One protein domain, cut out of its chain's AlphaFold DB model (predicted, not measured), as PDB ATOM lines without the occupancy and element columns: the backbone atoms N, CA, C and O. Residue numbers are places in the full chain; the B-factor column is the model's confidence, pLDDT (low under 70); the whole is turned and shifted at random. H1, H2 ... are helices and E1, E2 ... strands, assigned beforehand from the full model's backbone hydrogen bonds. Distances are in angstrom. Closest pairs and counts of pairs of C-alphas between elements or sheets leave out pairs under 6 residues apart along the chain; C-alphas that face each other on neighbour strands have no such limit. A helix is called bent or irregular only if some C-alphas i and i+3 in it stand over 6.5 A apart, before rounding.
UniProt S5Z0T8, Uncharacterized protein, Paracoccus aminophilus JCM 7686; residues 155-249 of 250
ATOM      1  N   PRO A 155     -16.451 -35.221  66.360       71.69
ATOM      2  CA  PRO A 155     -15.182 -34.575  65.998       71.69
ATOM      3  C   PRO A 155     -14.315 -35.369  65.010       71.69
ATOM      4  O   PRO A 155     -13.443 -34.796  64.363       71.69
ATOM      5  N   PHE A 156     -14.546 -36.675  64.881       73.56
ATOM      6  CA  PHE A 156     -13.726 -37.575  64.082       73.56
ATOM      7  C   PHE A 156     -14.350 -37.953  62.733       73.56
ATOM      8  O   PHE A 156     -13.692 -38.604  61.926       73.56
ATOM      9  N   LEU A 157     -15.589 -37.529  62.447       76.06
ATOM     10  CA  LEU A 157     -16.297 -37.907  61.215       76.06
ATOM     11  C   LEU A 157     -15.528 -37.526  59.947       76.06
ATOM     12  O   LEU A 157     -15.481 -38.318  59.013       76.06
ATOM     13  N   GLY A 158     -14.879 -36.357  59.936       74.56
ATOM     14  CA  GLY A 158     -14.039 -35.941  58.809       74.56
ATOM     15  C   GLY A 158     -12.845 -36.868  58.593       74.56
ATOM     16  O   GLY A 158     -12.610 -37.305  57.476       74.56
ATOM     17  N   MET A 159     -12.149 -37.246  59.670       76.19
ATOM     18  CA  MET A 159     -11.010 -38.163  59.571       76.19
ATOM     19  C   MET A 159     -11.444 -39.553  59.101       76.19
ATOM     20  O   MET A 159     -10.734 -40.172  58.316       76.19
ATOM     21  N   ILE A 160     -12.599 -40.046  59.559       79.06
ATOM     22  CA  ILE A 160     -13.153 -41.326  59.093       79.06
ATOM     23  C   ILE A 160     -13.494 -41.240  57.609       79.06
ATOM     24  O   ILE A 160     -13.136 -42.140  56.852       79.06
ATOM     25  N   PHE A 161     -14.126 -40.145  57.183       80.88
ATOM     26  CA  PHE A 161     -14.422 -39.921  55.778       80.88
ATOM     27  C   PHE A 161     -13.154 -39.926  54.924       80.88
ATOM     28  O   PHE A 161     -13.105 -40.658  53.942       80.88
ATOM     29  N   ASP A 162     -12.094 -39.233  55.347       77.12
ATOM     30  CA  ASP A 162     -10.806 -39.248  54.646       77.12
ATOM     31  C   ASP A 162     -10.248 -40.675  54.507       77.12
ATOM     32  O   ASP A 162      -9.747 -41.049  53.446       77.12
ATOM     33  N   GLN A 163     -10.373 -41.518  55.543       80.50
ATOM     34  CA  GLN A 163      -9.959 -42.925  55.448       80.50
ATOM     35  C   GLN A 163     -10.825 -43.736  54.479       80.50
ATOM     36  O   GLN A 163     -10.297 -44.618  53.802       80.50
ATOM     37  N   ILE A 164     -12.125 -43.444  54.388       84.25
ATOM     38  CA  ILE A 164     -13.029 -44.070  53.413       84.25
ATOM     39  C   ILE A 164     -12.637 -43.665  51.995       84.25
ATOM     40  O   ILE A 164     -12.590 -44.535  51.131       84.25
ATOM     41  N   LEU A 165     -12.295 -42.394  51.759       79.81
ATOM     42  CA  LEU A 165     -11.833 -41.922  50.450       79.81
ATOM     43  C   LEU A 165     -10.560 -42.644  50.032       79.81
ATOM     44  O   LEU A 165     -10.537 -43.336  49.017       79.81
ATOM     45  N   VAL A 166      -9.525 -42.593  50.874       77.06
ATOM     46  CA  VAL A 166      -8.271 -43.304  50.597       77.06
ATOM     47  C   VAL A 166      -8.534 -44.800  50.415       77.06
ATOM     48  O   VAL A 166      -7.962 -45.412  49.515       77.06
ATOM     49  N   GLY A 167      -9.439 -45.390  51.199       81.50
ATOM     50  CA  GLY A 167      -9.865 -46.779  51.060       81.50
ATOM     51  C   GLY A 167     -10.562 -47.099  49.745       81.50
ATOM     52  O   GLY A 167     -10.235 -48.114  49.137       81.50
ATOM     53  N   ARG A 168     -11.454 -46.233  49.256       82.00
ATOM     54  CA  ARG A 168     -12.077 -46.339  47.928       82.00
ATOM     55  C   ARG A 168     -11.017 -46.389  46.841       82.00
ATOM     56  O   ARG A 168     -11.049 -47.281  45.999       82.00
ATOM     57  N   HIS A 169     -10.062 -45.469  46.882       78.88
ATOM     58  CA  HIS A 169      -8.999 -45.394  45.882       78.88
ATOM     59  C   HIS A 169      -8.120 -46.637  45.953       78.88
ATOM     60  O   HIS A 169      -7.928 -47.339  44.963       78.88
ATOM     61  N   SER A 170      -7.678 -46.973  47.161       77.25
ATOM     62  CA  SER A 170      -6.889 -48.167  47.428       77.25
ATOM     63  C   SER A 170      -7.598 -49.431  46.926       77.25
ATOM     64  O   SER A 170      -6.965 -50.318  46.360       77.25
ATOM     65  N   HIS A 171      -8.921 -49.500  47.096       80.06
ATOM     66  CA  HIS A 171      -9.760 -50.599  46.639       80.06
ATOM     67  C   HIS A 171      -9.799 -50.685  45.111       80.06
ATOM     68  O   HIS A 171      -9.581 -51.769  44.579       80.06
ATOM     69  N   LEU A 172      -9.970 -49.567  44.398       73.88
ATOM     70  CA  LEU A 172      -9.862 -49.542  42.933       73.88
ATOM     71  C   LEU A 172      -8.476 -50.023  42.473       73.88
ATOM     72  O   LEU A 172      -8.365 -50.900  41.620       73.88
ATOM     73  N   TYR A 173      -7.406 -49.544  43.105       71.94
ATOM     74  CA  TYR A 173      -6.043 -49.929  42.743       71.94
ATOM     75  C   TYR A 173      -5.738 -51.413  43.009       71.94
ATOM     76  O   TYR A 173      -5.177 -52.097  42.151       71.94
ATOM     77  N   LEU A 174      -6.114 -51.939  44.181       70.75
ATOM     78  CA  LEU A 174      -5.780 -53.308  44.587       70.75
ATOM     79  C   LEU A 174      -6.778 -54.368  44.095       70.75
ATOM     80  O   LEU A 174      -6.345 -55.475  43.784       70.75
ATOM     81  N   GLU A 175      -8.086 -54.091  44.024       66.38
ATOM     82  CA  GLU A 175      -9.112 -55.085  43.640       66.38
ATOM     83  C   GLU A 175      -9.501 -55.043  42.170       66.38
ATOM     84  O   GLU A 175      -9.655 -56.116  41.574       66.38
ATOM     85  N   THR A 176      -9.608 -53.867  41.540       61.00
ATOM     86  CA  THR A 176      -9.888 -53.805  40.094       61.00
ATOM     87  C   THR A 176      -8.791 -54.535  39.326       61.00
ATOM     88  O   THR A 176      -9.086 -55.361  38.464       61.00
ATOM     89  N   ARG A 177      -7.528 -54.354  39.735       54.78
ATOM     90  CA  ARG A 177      -6.377 -55.062  39.155       54.78
ATOM     91  C   ARG A 177      -6.311 -56.550  39.512       54.78
ATOM     92  O   ARG A 177      -5.771 -57.326  38.729       54.78
ATOM     93  N   ARG A 178      -6.834 -56.972  40.671       62.41
ATOM     94  CA  ARG A 178      -6.746 -58.375  41.124       62.41
ATOM     95  C   ARG A 178      -7.885 -59.243  40.598       62.41
ATOM     96  O   ARG A 178      -7.655 -60.410  40.286       62.41
ATOM     97  N   ARG A 179      -9.119 -58.731  40.579       65.19
ATOM     98  CA  ARG A 179     -10.320 -59.544  40.307       65.19
ATOM     99  C   ARG A 179     -11.428 -58.837  39.532       65.19
ATOM    100  O   ARG A 179     -12.346 -59.531  39.106       65.19
ATOM    101  N   GLY A 180     -11.402 -57.507  39.409       58.78
ATOM    102  CA  GLY A 180     -12.498 -56.742  38.796       58.78
ATOM    103  C   GLY A 180     -13.824 -56.819  39.571       58.78
ATOM    104  O   GLY A 180     -14.888 -56.654  38.987       58.78
ATOM    105  N   LYS A 181     -13.785 -57.130  40.878       66.50
ATOM    106  CA  LYS A 181     -14.969 -57.378  41.730       66.50
ATOM    107  C   LYS A 181     -15.267 -56.218  42.686       66.50
ATOM    108  O   LYS A 181     -15.526 -56.449  43.868       66.50
ATOM    109  N   THR A 182     -15.203 -54.988  42.199       73.75
ATOM    110  CA  THR A 182     -15.650 -53.805  42.948       73.75
ATOM    111  C   THR A 182     -17.120 -53.530  42.644       73.75
ATOM    112  O   THR A 182     -17.531 -53.637  41.488       73.75
ATOM    113  N   ASN A 183     -17.912 -53.132  43.639       85.25
ATOM    114  CA  ASN A 183     -19.259 -52.618  43.394       85.25
ATOM    115  C   ASN A 183     -19.205 -51.087  43.417       85.25
ATOM    116  O   ASN A 183     -19.386 -50.461  44.461       85.25
ATOM    117  N   ALA A 184     -18.921 -50.489  42.255       83.19
ATOM    118  CA  ALA A 184     -18.737 -49.045  42.134       83.19
ATOM    119  C   ALA A 184     -19.962 -48.260  42.621       83.19
ATOM    120  O   ALA A 184     -19.809 -47.377  43.456       83.19
ATOM    121  N   ALA A 185     -21.169 -48.672  42.226       86.06
ATOM    122  CA  ALA A 185     -22.403 -48.027  42.669       86.06
ATOM    123  C   ALA A 185     -22.581 -48.073  44.198       86.06
ATOM    124  O   ALA A 185     -22.981 -47.080  44.799       86.06
ATOM    125  N   ALA A 186     -22.249 -49.199  44.840       87.06
ATOM    126  CA  ALA A 186     -22.309 -49.309  46.298       87.06
ATOM    127  C   ALA A 186     -21.251 -48.435  46.990       87.06
ATOM    128  O   ALA A 186     -21.540 -47.813  48.007       87.06
ATOM    129  N   SER A 187     -20.041 -48.348  46.437       86.75
ATOM    130  CA  SER A 187     -19.006 -47.453  46.964       86.75
ATOM    131  C   SER A 187     -19.401 -45.978  46.844       86.75
ATOM    132  O   SER A 187     -19.221 -45.214  47.790       86.75
ATOM    133  N   ASP A 188     -19.958 -45.576  45.701       87.31
ATOM    134  CA  ASP A 188     -20.374 -44.194  45.454       87.31
ATOM    135  C   ASP A 188     -21.547 -43.811  46.373       87.31
ATOM    136  O   ASP A 188     -21.573 -42.717  46.938       87.31
ATOM    137  N   ALA A 189     -22.475 -44.747  46.603       88.12
ATOM    138  CA  ALA A 189     -23.553 -44.590  47.577       88.12
ATOM    139  C   ALA A 189     -23.013 -44.396  49.004       88.12
ATOM    140  O   ALA A 189     -23.454 -43.479  49.697       88.12
ATOM    141  N   VAL A 190     -22.010 -45.184  49.422       88.12
ATOM    142  CA  VAL A 190     -21.331 -44.989  50.717       88.12
ATOM    143  C   VAL A 190     -20.759 -43.574  50.820       88.12
ATOM    144  O   VAL A 190     -20.986 -42.902  51.824       88.12
ATOM    145  N   ILE A 191     -20.058 -43.093  49.789       87.12
ATOM    146  CA  ILE A 191     -19.475 -41.745  49.786       87.12
ATOM    147  C   ILE A 191     -20.559 -40.675  49.941       87.12
ATOM    148  O   ILE A 191     -20.449 -39.825  50.825       87.12
ATOM    149  N   HIS A 192     -21.620 -40.725  49.132       86.31
ATOM    150  CA  HIS A 192     -22.712 -39.750  49.195       86.31
ATOM    151  C   HIS A 192     -23.379 -39.701  50.566       86.31
ATOM    152  O   HIS A 192     -23.578 -38.625  51.125       86.31
ATOM    153  N   VAL A 193     -23.667 -40.869  51.129       85.75
ATOM    154  CA  VAL A 193     -24.287 -40.982  52.443       85.75
ATOM    155  C   VAL A 193     -23.398 -40.358  53.531       85.75
ATOM    156  O   VAL A 193     -23.889 -39.650  54.411       85.75
ATOM    157  N   TRP A 194     -22.079 -40.551  53.460       83.62
ATOM    158  CA  TRP A 194     -21.144 -39.908  54.387       83.62
ATOM    159  C   TRP A 194     -21.039 -38.390  54.191       83.62
ATOM    160  O   TRP A 194     -20.916 -37.661  55.180       83.62
ATOM    161  N   MET A 195     -21.128 -37.896  52.954       81.44
ATOM    162  CA  MET A 195     -21.195 -36.456  52.681       81.44
ATOM    163  C   MET A 195     -22.426 -35.821  53.335       81.44
ATOM    164  O   MET A 195     -22.298 -34.786  53.993       81.44
ATOM    165  N   ASP A 196     -23.588 -36.466  53.221       80.38
ATOM    166  CA  ASP A 196     -24.840 -35.982  53.810       80.38
ATOM    167  C   ASP A 196     -24.757 -35.942  55.350       80.38
ATOM    168  O   ASP A 196     -25.164 -34.959  55.975       80.38
ATOM    169  N   VAL A 197     -24.142 -36.952  55.982       79.06
ATOM    170  CA  VAL A 197     -23.907 -36.976  57.441       79.06
ATOM    171  C   VAL A 197     -22.977 -35.849  57.895       79.06
ATOM    172  O   VAL A 197     -23.241 -35.183  58.901       79.06
ATOM    173  N   MET A 198     -21.884 -35.608  57.170       76.62
ATOM    174  CA  MET A 198     -20.970 -34.510  57.499       76.62
ATOM    175  C   MET A 198     -21.633 -33.139  57.346       76.62
ATOM    176  O   MET A 198     -21.353 -32.245  58.142       76.62
ATOM    177  N   ALA A 199     -22.506 -32.968  56.349       75.75
ATOM    178  CA  ALA A 199     -23.256 -31.731  56.154       75.75
ATOM    179  C   ALA A 199     -24.281 -31.497  57.278       75.75
ATOM    180  O   ALA A 199     -24.416 -30.377  57.764       75.75
ATOM    181  N   ALA A 200     -24.966 -32.552  57.729       74.88
ATOM    182  CA  ALA A 200     -25.995 -32.461  58.765       74.88
ATOM    183  C   ALA A 200     -25.445 -32.211  60.180       74.88
ATOM    184  O   ALA A 200     -26.154 -31.685  61.034       74.88
ATOM    185  N   THR A 201     -24.200 -32.609  60.455       69.44
ATOM    186  CA  THR A 201     -23.627 -32.556  61.812       69.44
ATOM    187  C   THR A 201     -22.962 -31.226  62.165       69.44
ATOM    188  O   THR A 201     -22.486 -31.099  63.292       69.44
ATOM    189  N   ASP A 202     -22.910 -30.264  61.228       60.91
ATOM    190  CA  ASP A 202     -22.171 -28.987  61.323       60.91
ATOM    191  C   ASP A 202     -20.815 -29.144  62.033       60.91
ATOM    192  O   ASP A 202     -20.369 -28.309  62.820       60.91
ATOM    193  N   ALA A 203     -20.183 -30.308  61.829       57.97
ATOM    194  CA  ALA A 203     -18.990 -30.681  62.552       57.97
ATOM    195  C   ALA A 203     -17.912 -29.678  62.146       57.97
ATOM    196  O   ALA A 203     -17.457 -29.708  60.993       57.97
ATOM    197  N   ALA A 204     -17.575 -28.784  63.090       45.81
ATOM    198  CA  ALA A 204     -16.596 -27.709  62.985       45.81
ATOM    199  C   ALA A 204     -15.224 -28.295  62.660       45.81
ATOM    200  O   ALA A 204     -14.366 -28.550  63.497       45.81
ATOM    201  N   LEU A 205     -15.069 -28.565  61.387       45.50
ATOM    202  CA  LEU A 205     -13.891 -29.033  60.714       45.50
ATOM    203  C   LEU A 205     -13.693 -27.935  59.683       45.50
ATOM    204  O   LEU A 205     -14.621 -27.627  58.932       45.50
ATOM    205  N   THR A 206     -12.529 -27.295  59.723       45.72
ATOM    206  CA  THR A 206     -12.017 -26.411  58.669       45.72
ATOM    207  C   THR A 206     -12.564 -26.866  57.319       45.72
ATOM    208  O   THR A 206     -12.217 -27.974  56.925       45.72
ATOM    209  N   GLN A 207     -13.478 -26.105  56.695       50.75
ATOM    210  CA  GLN A 207     -14.262 -26.549  55.530       50.75
ATOM    211  C   GLN A 207     -13.366 -27.269  54.504       50.75
ATOM    212  O   GLN A 207     -12.614 -26.594  53.800       50.75
ATOM    213  N   PRO A 208     -13.398 -28.614  54.412       56.06
ATOM    214  CA  PRO A 208     -12.595 -29.344  53.452       56.06
ATOM    215  C   PRO A 208     -13.428 -29.591  52.188       56.06
ATOM    216  O   PRO A 208     -14.647 -29.796  52.262       56.06
ATOM    217  N   PRO A 209     -12.789 -29.603  51.016       61.97
ATOM    218  CA  PRO A 209     -13.474 -29.446  49.736       61.97
ATOM    219  C   PRO A 209     -14.347 -30.649  49.334       61.97
ATOM    220  O   PRO A 209     -15.260 -30.502  48.529       61.97
ATOM    221  N   PHE A 210     -14.147 -31.821  49.945       65.31
ATOM    222  CA  PHE A 210     -14.874 -33.057  49.614       65.31
ATOM    223  C   PHE A 210     -16.259 -33.193  50.263       65.31
ATOM    224  O   PHE A 210     -16.917 -34.218  50.095       65.31
ATOM    225  N   ARG A 211     -16.730 -32.183  51.005       67.25
ATOM    226  CA  ARG A 211     -18.094 -32.182  51.575       67.25
ATOM    227  C   ARG A 211     -19.164 -31.753  50.590       67.25
ATOM    228  O   ARG A 211     -20.329 -32.094  50.766       67.25
ATOM    229  N   ALA A 212     -18.786 -30.982  49.579       71.06
ATOM    230  CA  ALA A 212     -19.696 -30.575  48.526       71.06
ATOM    231  C   ALA A 212     -19.696 -31.623  47.412       71.06
ATOM    232  O   ALA A 212     -18.672 -32.235  47.129       71.06
ATOM    233  N   ARG A 213     -20.839 -31.799  46.736       73.56
ATOM    234  CA  ARG A 213     -20.924 -32.629  45.515       73.56
ATOM    235  C   ARG A 213     -20.056 -32.090  44.381       73.56
ATOM    236  O   ARG A 213     -19.683 -32.844  43.496       73.56
ATOM    237  N   ARG A 214     -19.734 -30.798  44.436       79.00
ATOM    238  CA  ARG A 214     -18.807 -30.128  43.530       79.00
ATOM    239  C   ARG A 214     -17.465 -29.947  44.207       79.00
ATOM    240  O   ARG A 214     -17.402 -29.327  45.266       79.00
ATOM    241  N   LEU A 215     -16.420 -30.446  43.568       79.69
ATOM    242  CA  LEU A 215     -15.052 -30.376  44.054       79.69
ATOM    243  C   LEU A 215     -14.242 -29.493  43.109       79.69
ATOM    244  O   LEU A 215     -14.099 -29.810  41.931       79.69
ATOM    245  N   LYS A 216     -13.706 -28.378  43.617       83.12
ATOM    246  CA  LYS A 216     -12.795 -27.552  42.819       83.12
ATOM    247  C   LYS A 216     -11.506 -28.315  42.568       83.12
ATOM    248  O   LYS A 216     -10.896 -28.817  43.514       83.12
ATOM    249  N   GLN A 217     -11.044 -28.335  41.321       80.62
ATOM    250  CA  GLN A 217      -9.806 -29.031  40.955       80.62
ATOM    251  C   GLN A 217      -8.601 -28.536  41.761       80.62
ATOM    252  O   GLN A 217      -7.767 -29.332  42.189       80.62
ATOM    253  N   ARG A 218      -8.529 -27.225  42.029       82.44
ATOM    254  CA  ARG A 218      -7.474 -26.642  42.866       82.44
ATOM    255  C   ARG A 218      -7.489 -27.200  44.289       82.44
ATOM    256  O   ARG A 218      -6.428 -27.511  44.823       82.44
ATOM    257  N   ASP A 219      -8.666 -27.322  44.889       76.88
ATOM    258  CA  ASP A 219      -8.788 -27.780  46.270       76.88
ATOM    259  C   ASP A 219      -8.488 -29.282  46.369       76.88
ATOM    260  O   ASP A 219      -7.852 -29.731  47.323       76.88
ATOM    261  N   PHE A 220      -8.868 -30.052  45.342       76.69
ATOM    262  CA  PHE A 220      -8.454 -31.442  45.196       76.69
ATOM    263  C   PHE A 220      -6.930 -31.575  45.121       76.69
ATOM    264  O   PHE A 220      -6.347 -32.296  45.926       76.69
ATOM    265  N   ALA A 221      -6.275 -30.841  44.217       76.62
ATOM    266  CA  ALA A 221      -4.825 -30.907  44.022       76.62
ATOM    267  C   ALA A 221      -4.017 -30.497  45.270       76.62
ATOM    268  O   ALA A 221      -2.870 -30.900  45.432       76.62
ATOM    269  N   GLN A 222      -4.609 -29.700  46.166       74.62
ATOM    270  CA  GLN A 222      -4.000 -29.289  47.436       74.62
ATOM    271  C   GLN A 222      -4.342 -30.222  48.606       74.62
ATOM    272  O   GLN A 222      -3.857 -30.023  49.721       74.62
ATOM    273  N   SER A 223      -5.184 -31.229  48.378       68.94
ATOM    274  CA  SER A 223      -5.637 -32.128  49.429       68.94
ATOM    275  C   SER A 223      -4.607 -33.198  49.789       68.94
ATOM    276  O   SER A 223      -3.796 -33.650  48.973       68.94
ATOM    277  N   PHE A 224      -4.698 -33.676  51.031       66.38
ATOM    278  CA  PHE A 224      -3.935 -34.837  51.478       66.38
ATOM    279  C   PHE A 224      -4.292 -36.101  50.675       66.38
ATOM    280  O   PHE A 224      -3.408 -36.890  50.360       66.38
ATOM    281  N   ALA A 225      -5.559 -36.255  50.268       67.06
ATOM    282  CA  ALA A 225      -6.009 -37.364  49.429       67.06
ATOM    283  C   ALA A 225      -5.279 -37.401  48.074       67.06
ATOM    284  O   ALA A 225      -4.798 -38.458  47.676       67.06
ATOM    285  N   TYR A 226      -5.119 -36.254  47.405       72.44
ATOM    286  CA  TYR A 226      -4.358 -36.165  46.153       72.44
ATOM    287  C   TYR A 226      -2.883 -36.526  46.343       72.44
ATOM    288  O   TYR A 226      -2.330 -37.296  45.562       72.44
ATOM    289  N   THR A 227      -2.258 -36.024  47.413       71.88
ATOM    290  CA  THR A 227      -0.863 -36.363  47.741       71.88
ATOM    291  C   THR A 227      -0.694 -37.877  47.890       71.88
ATOM    292  O   THR A 227       0.195 -38.459  47.276       71.88
ATOM    293  N   GLN A 228      -1.608 -38.527  48.615       68.50
ATOM    294  CA  GLN A 228      -1.609 -39.981  48.789       68.50
ATOM    295  C   GLN A 228      -1.835 -40.733  47.467       68.50
ATOM    296  O   GLN A 228      -1.144 -41.704  47.190       68.50
ATOM    297  N   MET A 229      -2.756 -40.285  46.605       70.75
ATOM    298  CA  MET A 229      -2.969 -40.916  45.292       70.75
ATOM    299  C   MET A 229      -1.724 -40.852  44.400       70.75
ATOM    300  O   MET A 229      -1.408 -41.821  43.707       70.75
ATOM    301  N   MET A 230      -1.018 -39.719  44.419       76.56
ATOM    302  CA  MET A 230       0.225 -39.545  43.671       76.56
ATOM    303  C   MET A 230       1.337 -40.451  44.210       76.56
ATOM    304  O   MET A 230       2.029 -41.087  43.420       76.56
ATOM    305  N   GLU A 231       1.478 -40.557  45.537       71.19
ATOM    306  CA  GLU A 231       2.413 -41.491  46.189       71.19
ATOM    307  C   GLU A 231       2.123 -42.951  45.804       71.19
ATOM    308  O   GLU A 231       3.048 -43.726  45.568       71.19
ATOM    309  N   LEU A 232       0.845 -43.303  45.651       67.50
ATOM    310  CA  LEU A 232       0.389 -44.631  45.232       67.50
ATOM    311  C   LEU A 232       0.483 -44.877  43.712       67.50
ATOM    312  O   LEU A 232       0.101 -45.946  43.234       67.50
ATOM    313  N   GLY A 233       0.985 -43.910  42.936       70.81
ATOM    314  CA  GLY A 233       1.238 -44.066  41.502       70.81
ATOM    315  C   GLY A 233      -0.021 -44.117  40.634       70.81
ATOM    316  O   GLY A 233      -0.022 -44.785  39.598       70.81
ATOM    317  N   PHE A 234      -1.096 -43.441  41.045       70.25
ATOM    318  CA  PHE A 234      -2.320 -43.360  40.246       70.25
ATOM    319  C   PHE A 234      -2.059 -42.629  38.926       70.25
ATOM    320  O   PHE A 234      -1.394 -41.590  38.890       70.25
ATOM    321  N   SER A 235      -2.615 -43.147  37.830       74.50
ATOM    322  CA  SER A 235      -2.706 -42.377  36.591       74.50
ATOM    323  C   SER A 235      -3.753 -41.268  36.732       74.50
ATOM    324  O   SER A 235      -4.573 -41.265  37.651       74.50
ATOM    325  N   ARG A 236      -3.754 -40.304  35.805       73.81
ATOM    326  CA  ARG A 236      -4.787 -39.257  35.778       73.81
ATOM    327  C   ARG A 236      -6.192 -39.850  35.659       73.81
ATOM    328  O   ARG A 236      -7.106 -39.348  36.305       73.81
ATOM    329  N   ASP A 237      -6.347 -40.904  34.868       75.12
ATOM    330  CA  ASP A 237      -7.637 -41.556  34.660       75.12
ATOM    331  C   ASP A 237      -8.082 -42.297  35.929       75.12
ATOM    332  O   ASP A 237      -9.230 -42.143  36.342       75.12
ATOM    333  N   ASP A 238      -7.152 -42.967  36.628       73.56
ATOM    334  CA  ASP A 238      -7.428 -43.580  37.938       73.56
ATOM    335  C   ASP A 238      -7.844 -42.522  38.970       73.56
ATOM    336  O   ASP A 238      -8.718 -42.774  39.797       73.56
ATOM    337  N   MET A 239      -7.235 -41.329  38.934       73.44
ATOM    338  CA  MET A 239      -7.620 -40.209  39.799       73.44
ATOM    339  C   MET A 239      -9.021 -39.692  39.464       73.44
ATOM    340  O   MET A 239      -9.787 -39.411  40.375       73.44
ATOM    341  N   ILE A 240      -9.381 -39.575  38.185       75.06
ATOM    342  CA  ILE A 240     -10.726 -39.141  37.774       75.06
ATOM    343  C   ILE A 240     -11.780 -40.169  38.199       75.06
ATOM    344  O   ILE A 240     -12.822 -39.790  38.730       75.06
ATOM    345  N   GLU A 241     -11.504 -41.461  38.032       75.12
ATOM    346  CA  GLU A 241     -12.397 -42.528  38.493       75.12
ATOM    347  C   GLU A 241     -12.540 -42.507  40.020       75.12
ATOM    348  O   GLU A 241     -13.651 -42.530  40.548       75.12
ATOM    349  N   ALA A 242     -11.422 -42.365  40.730       69.19
ATOM    350  CA  ALA A 242     -11.376 -42.180  42.174       69.19
ATOM    351  C   ALA A 242     -12.183 -40.964  42.657       69.19
ATOM    352  O   ALA A 242     -12.749 -41.004  43.746       69.19
ATOM    353  N   LEU A 243     -12.249 -39.901  41.856       74.25
ATOM    354  CA  LEU A 243     -13.026 -38.693  42.132       74.25
ATOM    355  C   LEU A 243     -14.520 -38.860  41.846       74.25
ATOM    356  O   LEU A 243     -15.280 -37.923  42.063       74.25
ATOM    357  N   THR A 244     -14.983 -40.026  41.407       73.88
ATOM    358  CA  THR A 244     -16.416 -40.328  41.444       73.88
ATOM    359  C   THR A 244     -16.833 -40.504  42.912       73.88
ATOM    360  O   THR A 244     -16.140 -41.203  43.657       73.88
ATOM    361  N   PRO A 245     -17.927 -39.867  43.376       72.06
ATOM    362  CA  PRO A 245     -18.994 -39.219  42.606       72.06
ATOM    363  C   PRO A 245     -18.959 -37.675  42.584       72.06
ATOM    364  O   PRO A 245     -20.000 -37.040  42.396       72.06
ATOM    365  N   TRP A 246     -17.808 -37.037  42.806       83.19
ATOM    366  CA  TRP A 246     -17.698 -35.577  42.745       83.19
ATOM    367  C   TRP A 246     -17.784 -35.050  41.310       83.19
ATOM    368  O   TRP A 246     -17.136 -35.540  40.389       83.19
ATOM    369  N   GLU A 247     -18.537 -33.966  41.142       81.94
ATOM    370  CA  GLU A 247     -18.481 -33.129  39.948       81.94
ATOM    371  C   GLU A 247     -17.248 -32.221  40.067       81.94
ATOM    372  O   GLU A 247     -17.215 -31.306  40.896       81.94
ATOM    373  N   LEU A 248     -16.211 -32.488  39.267       77.12
ATOM    374  CA  LEU A 248     -15.035 -31.622  39.217       77.12
ATOM    375  C   LEU A 248     -15.388 -30.305  38.534       77.12
ATOM    376  O   LEU A 248     -15.851 -30.290  37.395       77.12
ATOM    377  N   VAL A 249     -15.141 -29.203  39.234       83.19
ATOM    378  CA  VAL A 249     -15.337 -27.844  38.723       83.19
ATOM    379  C   VAL A 249     -14.005 -27.099  38.713       83.19
ATOM    380  O   VAL A 249     -13.141 -27.358  39.555       83.19
TER     381      VAL A 249
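AT A GLANCE: This is residues 155 to 249 of the 250 residues of an uncharacterized protein of Paracoccus aminophilus JCM 7686 (UniProt S5Z0T8). Two long helices, H1 and H2, lie side by side as a helical hairpin, and a smaller part made by H3, H4, H5 and the short strand pair E1 and E2 sits along one side of it, with H4 and H5 packing on H1. Residues 174 to 179, at the turn end of the hairpin, stick out free. The printed part has 95 residues, with five named helices and two named strands in the order H1, H2, E1, H3, H4, H5, E2; the sheet, in the order E1, E2, is parallel, and the class is mostly helix. The whole is compact, with a radius of gyration of the C-alphas of 13.0 A, and spans 39 by 26 by 22 A.

IN THESE COORDINATES: H1, residues 155 to 176, begins at C-alpha 155 at (-15.182, -34.575, 65.998) and is 32.7 A long; it is irregular, with C-alphas 155 and 158 7.4 A apart. H2, residues 184 to 200, is 24.6 A long and ends at C-alpha 200 at (-25.995, -32.461, 58.765). E1 is residues 214 to 216, and H3 is residues 217 to 221. H4, residues 224 to 231, is 10.6 A long, and H5, residues 236 to 242, is 9.6 A long. E2, residues 247 to 249, ends at C-alpha 249 at (-15.337, -27.844, 38.723).

HOW THE PARTS SIT: H1 is the hub, touching three helices. H1 and H2, a hairpin, touch at a shallow tilt of 11 degrees, opposite ways; their closest C-alphas, of Phe 161 and Trp 194, are 6.9 A apart. H1 touches H4 with residues 162 to 169 alone, at a shallow tilt of 26 degrees, the same way, and the closest C-alphas, of Val 166 and Ala 225, are 6.5 A apart. H1 and H5 only just touch, with 3 pairs of C-alphas within 8 A, on the side of H1 by residues 168 to 172 alone; the closest, of His 169 and Ala 242, are 5.5 A apart, at a steep tilt of 58 degrees, opposite ways. H4 and H5 are close but not clearly touching, the closest C-alphas, of Met 229 and Met 239, being 7.2 A apart. H3 touches no helix; its closest C-alpha to H4 is that of Phe 220, 6.3 A from that of Tyr 226. E1 and E2 are parallel at 36 degrees, with N 215 and O 247 at 2.9 A and N 249 and O 215 at 3.0 A, within hydrogen-bond range. E1, H3, H4, H5 and E2 form a strand-helix-strand unit, two parallel neighbour strands with helices between. In H2, H3, H4 and H5 every O i to N i+4 pair is within hydrogen-bond range; in H1, 17 of 18 are. H2 is apart from H3, H4, H5 and E2.

THE WHOLE: The two C-alphas farthest apart, of Arg 179 and Ala 204, are 39.6 A apart. The printed part has no cut. The link from H2 to E1, residues 201 to 213, is long. Mean pLDDT of the printed part is 73.9; 24 residues are under 70, among them residues 175 to 181 and 201 to 211.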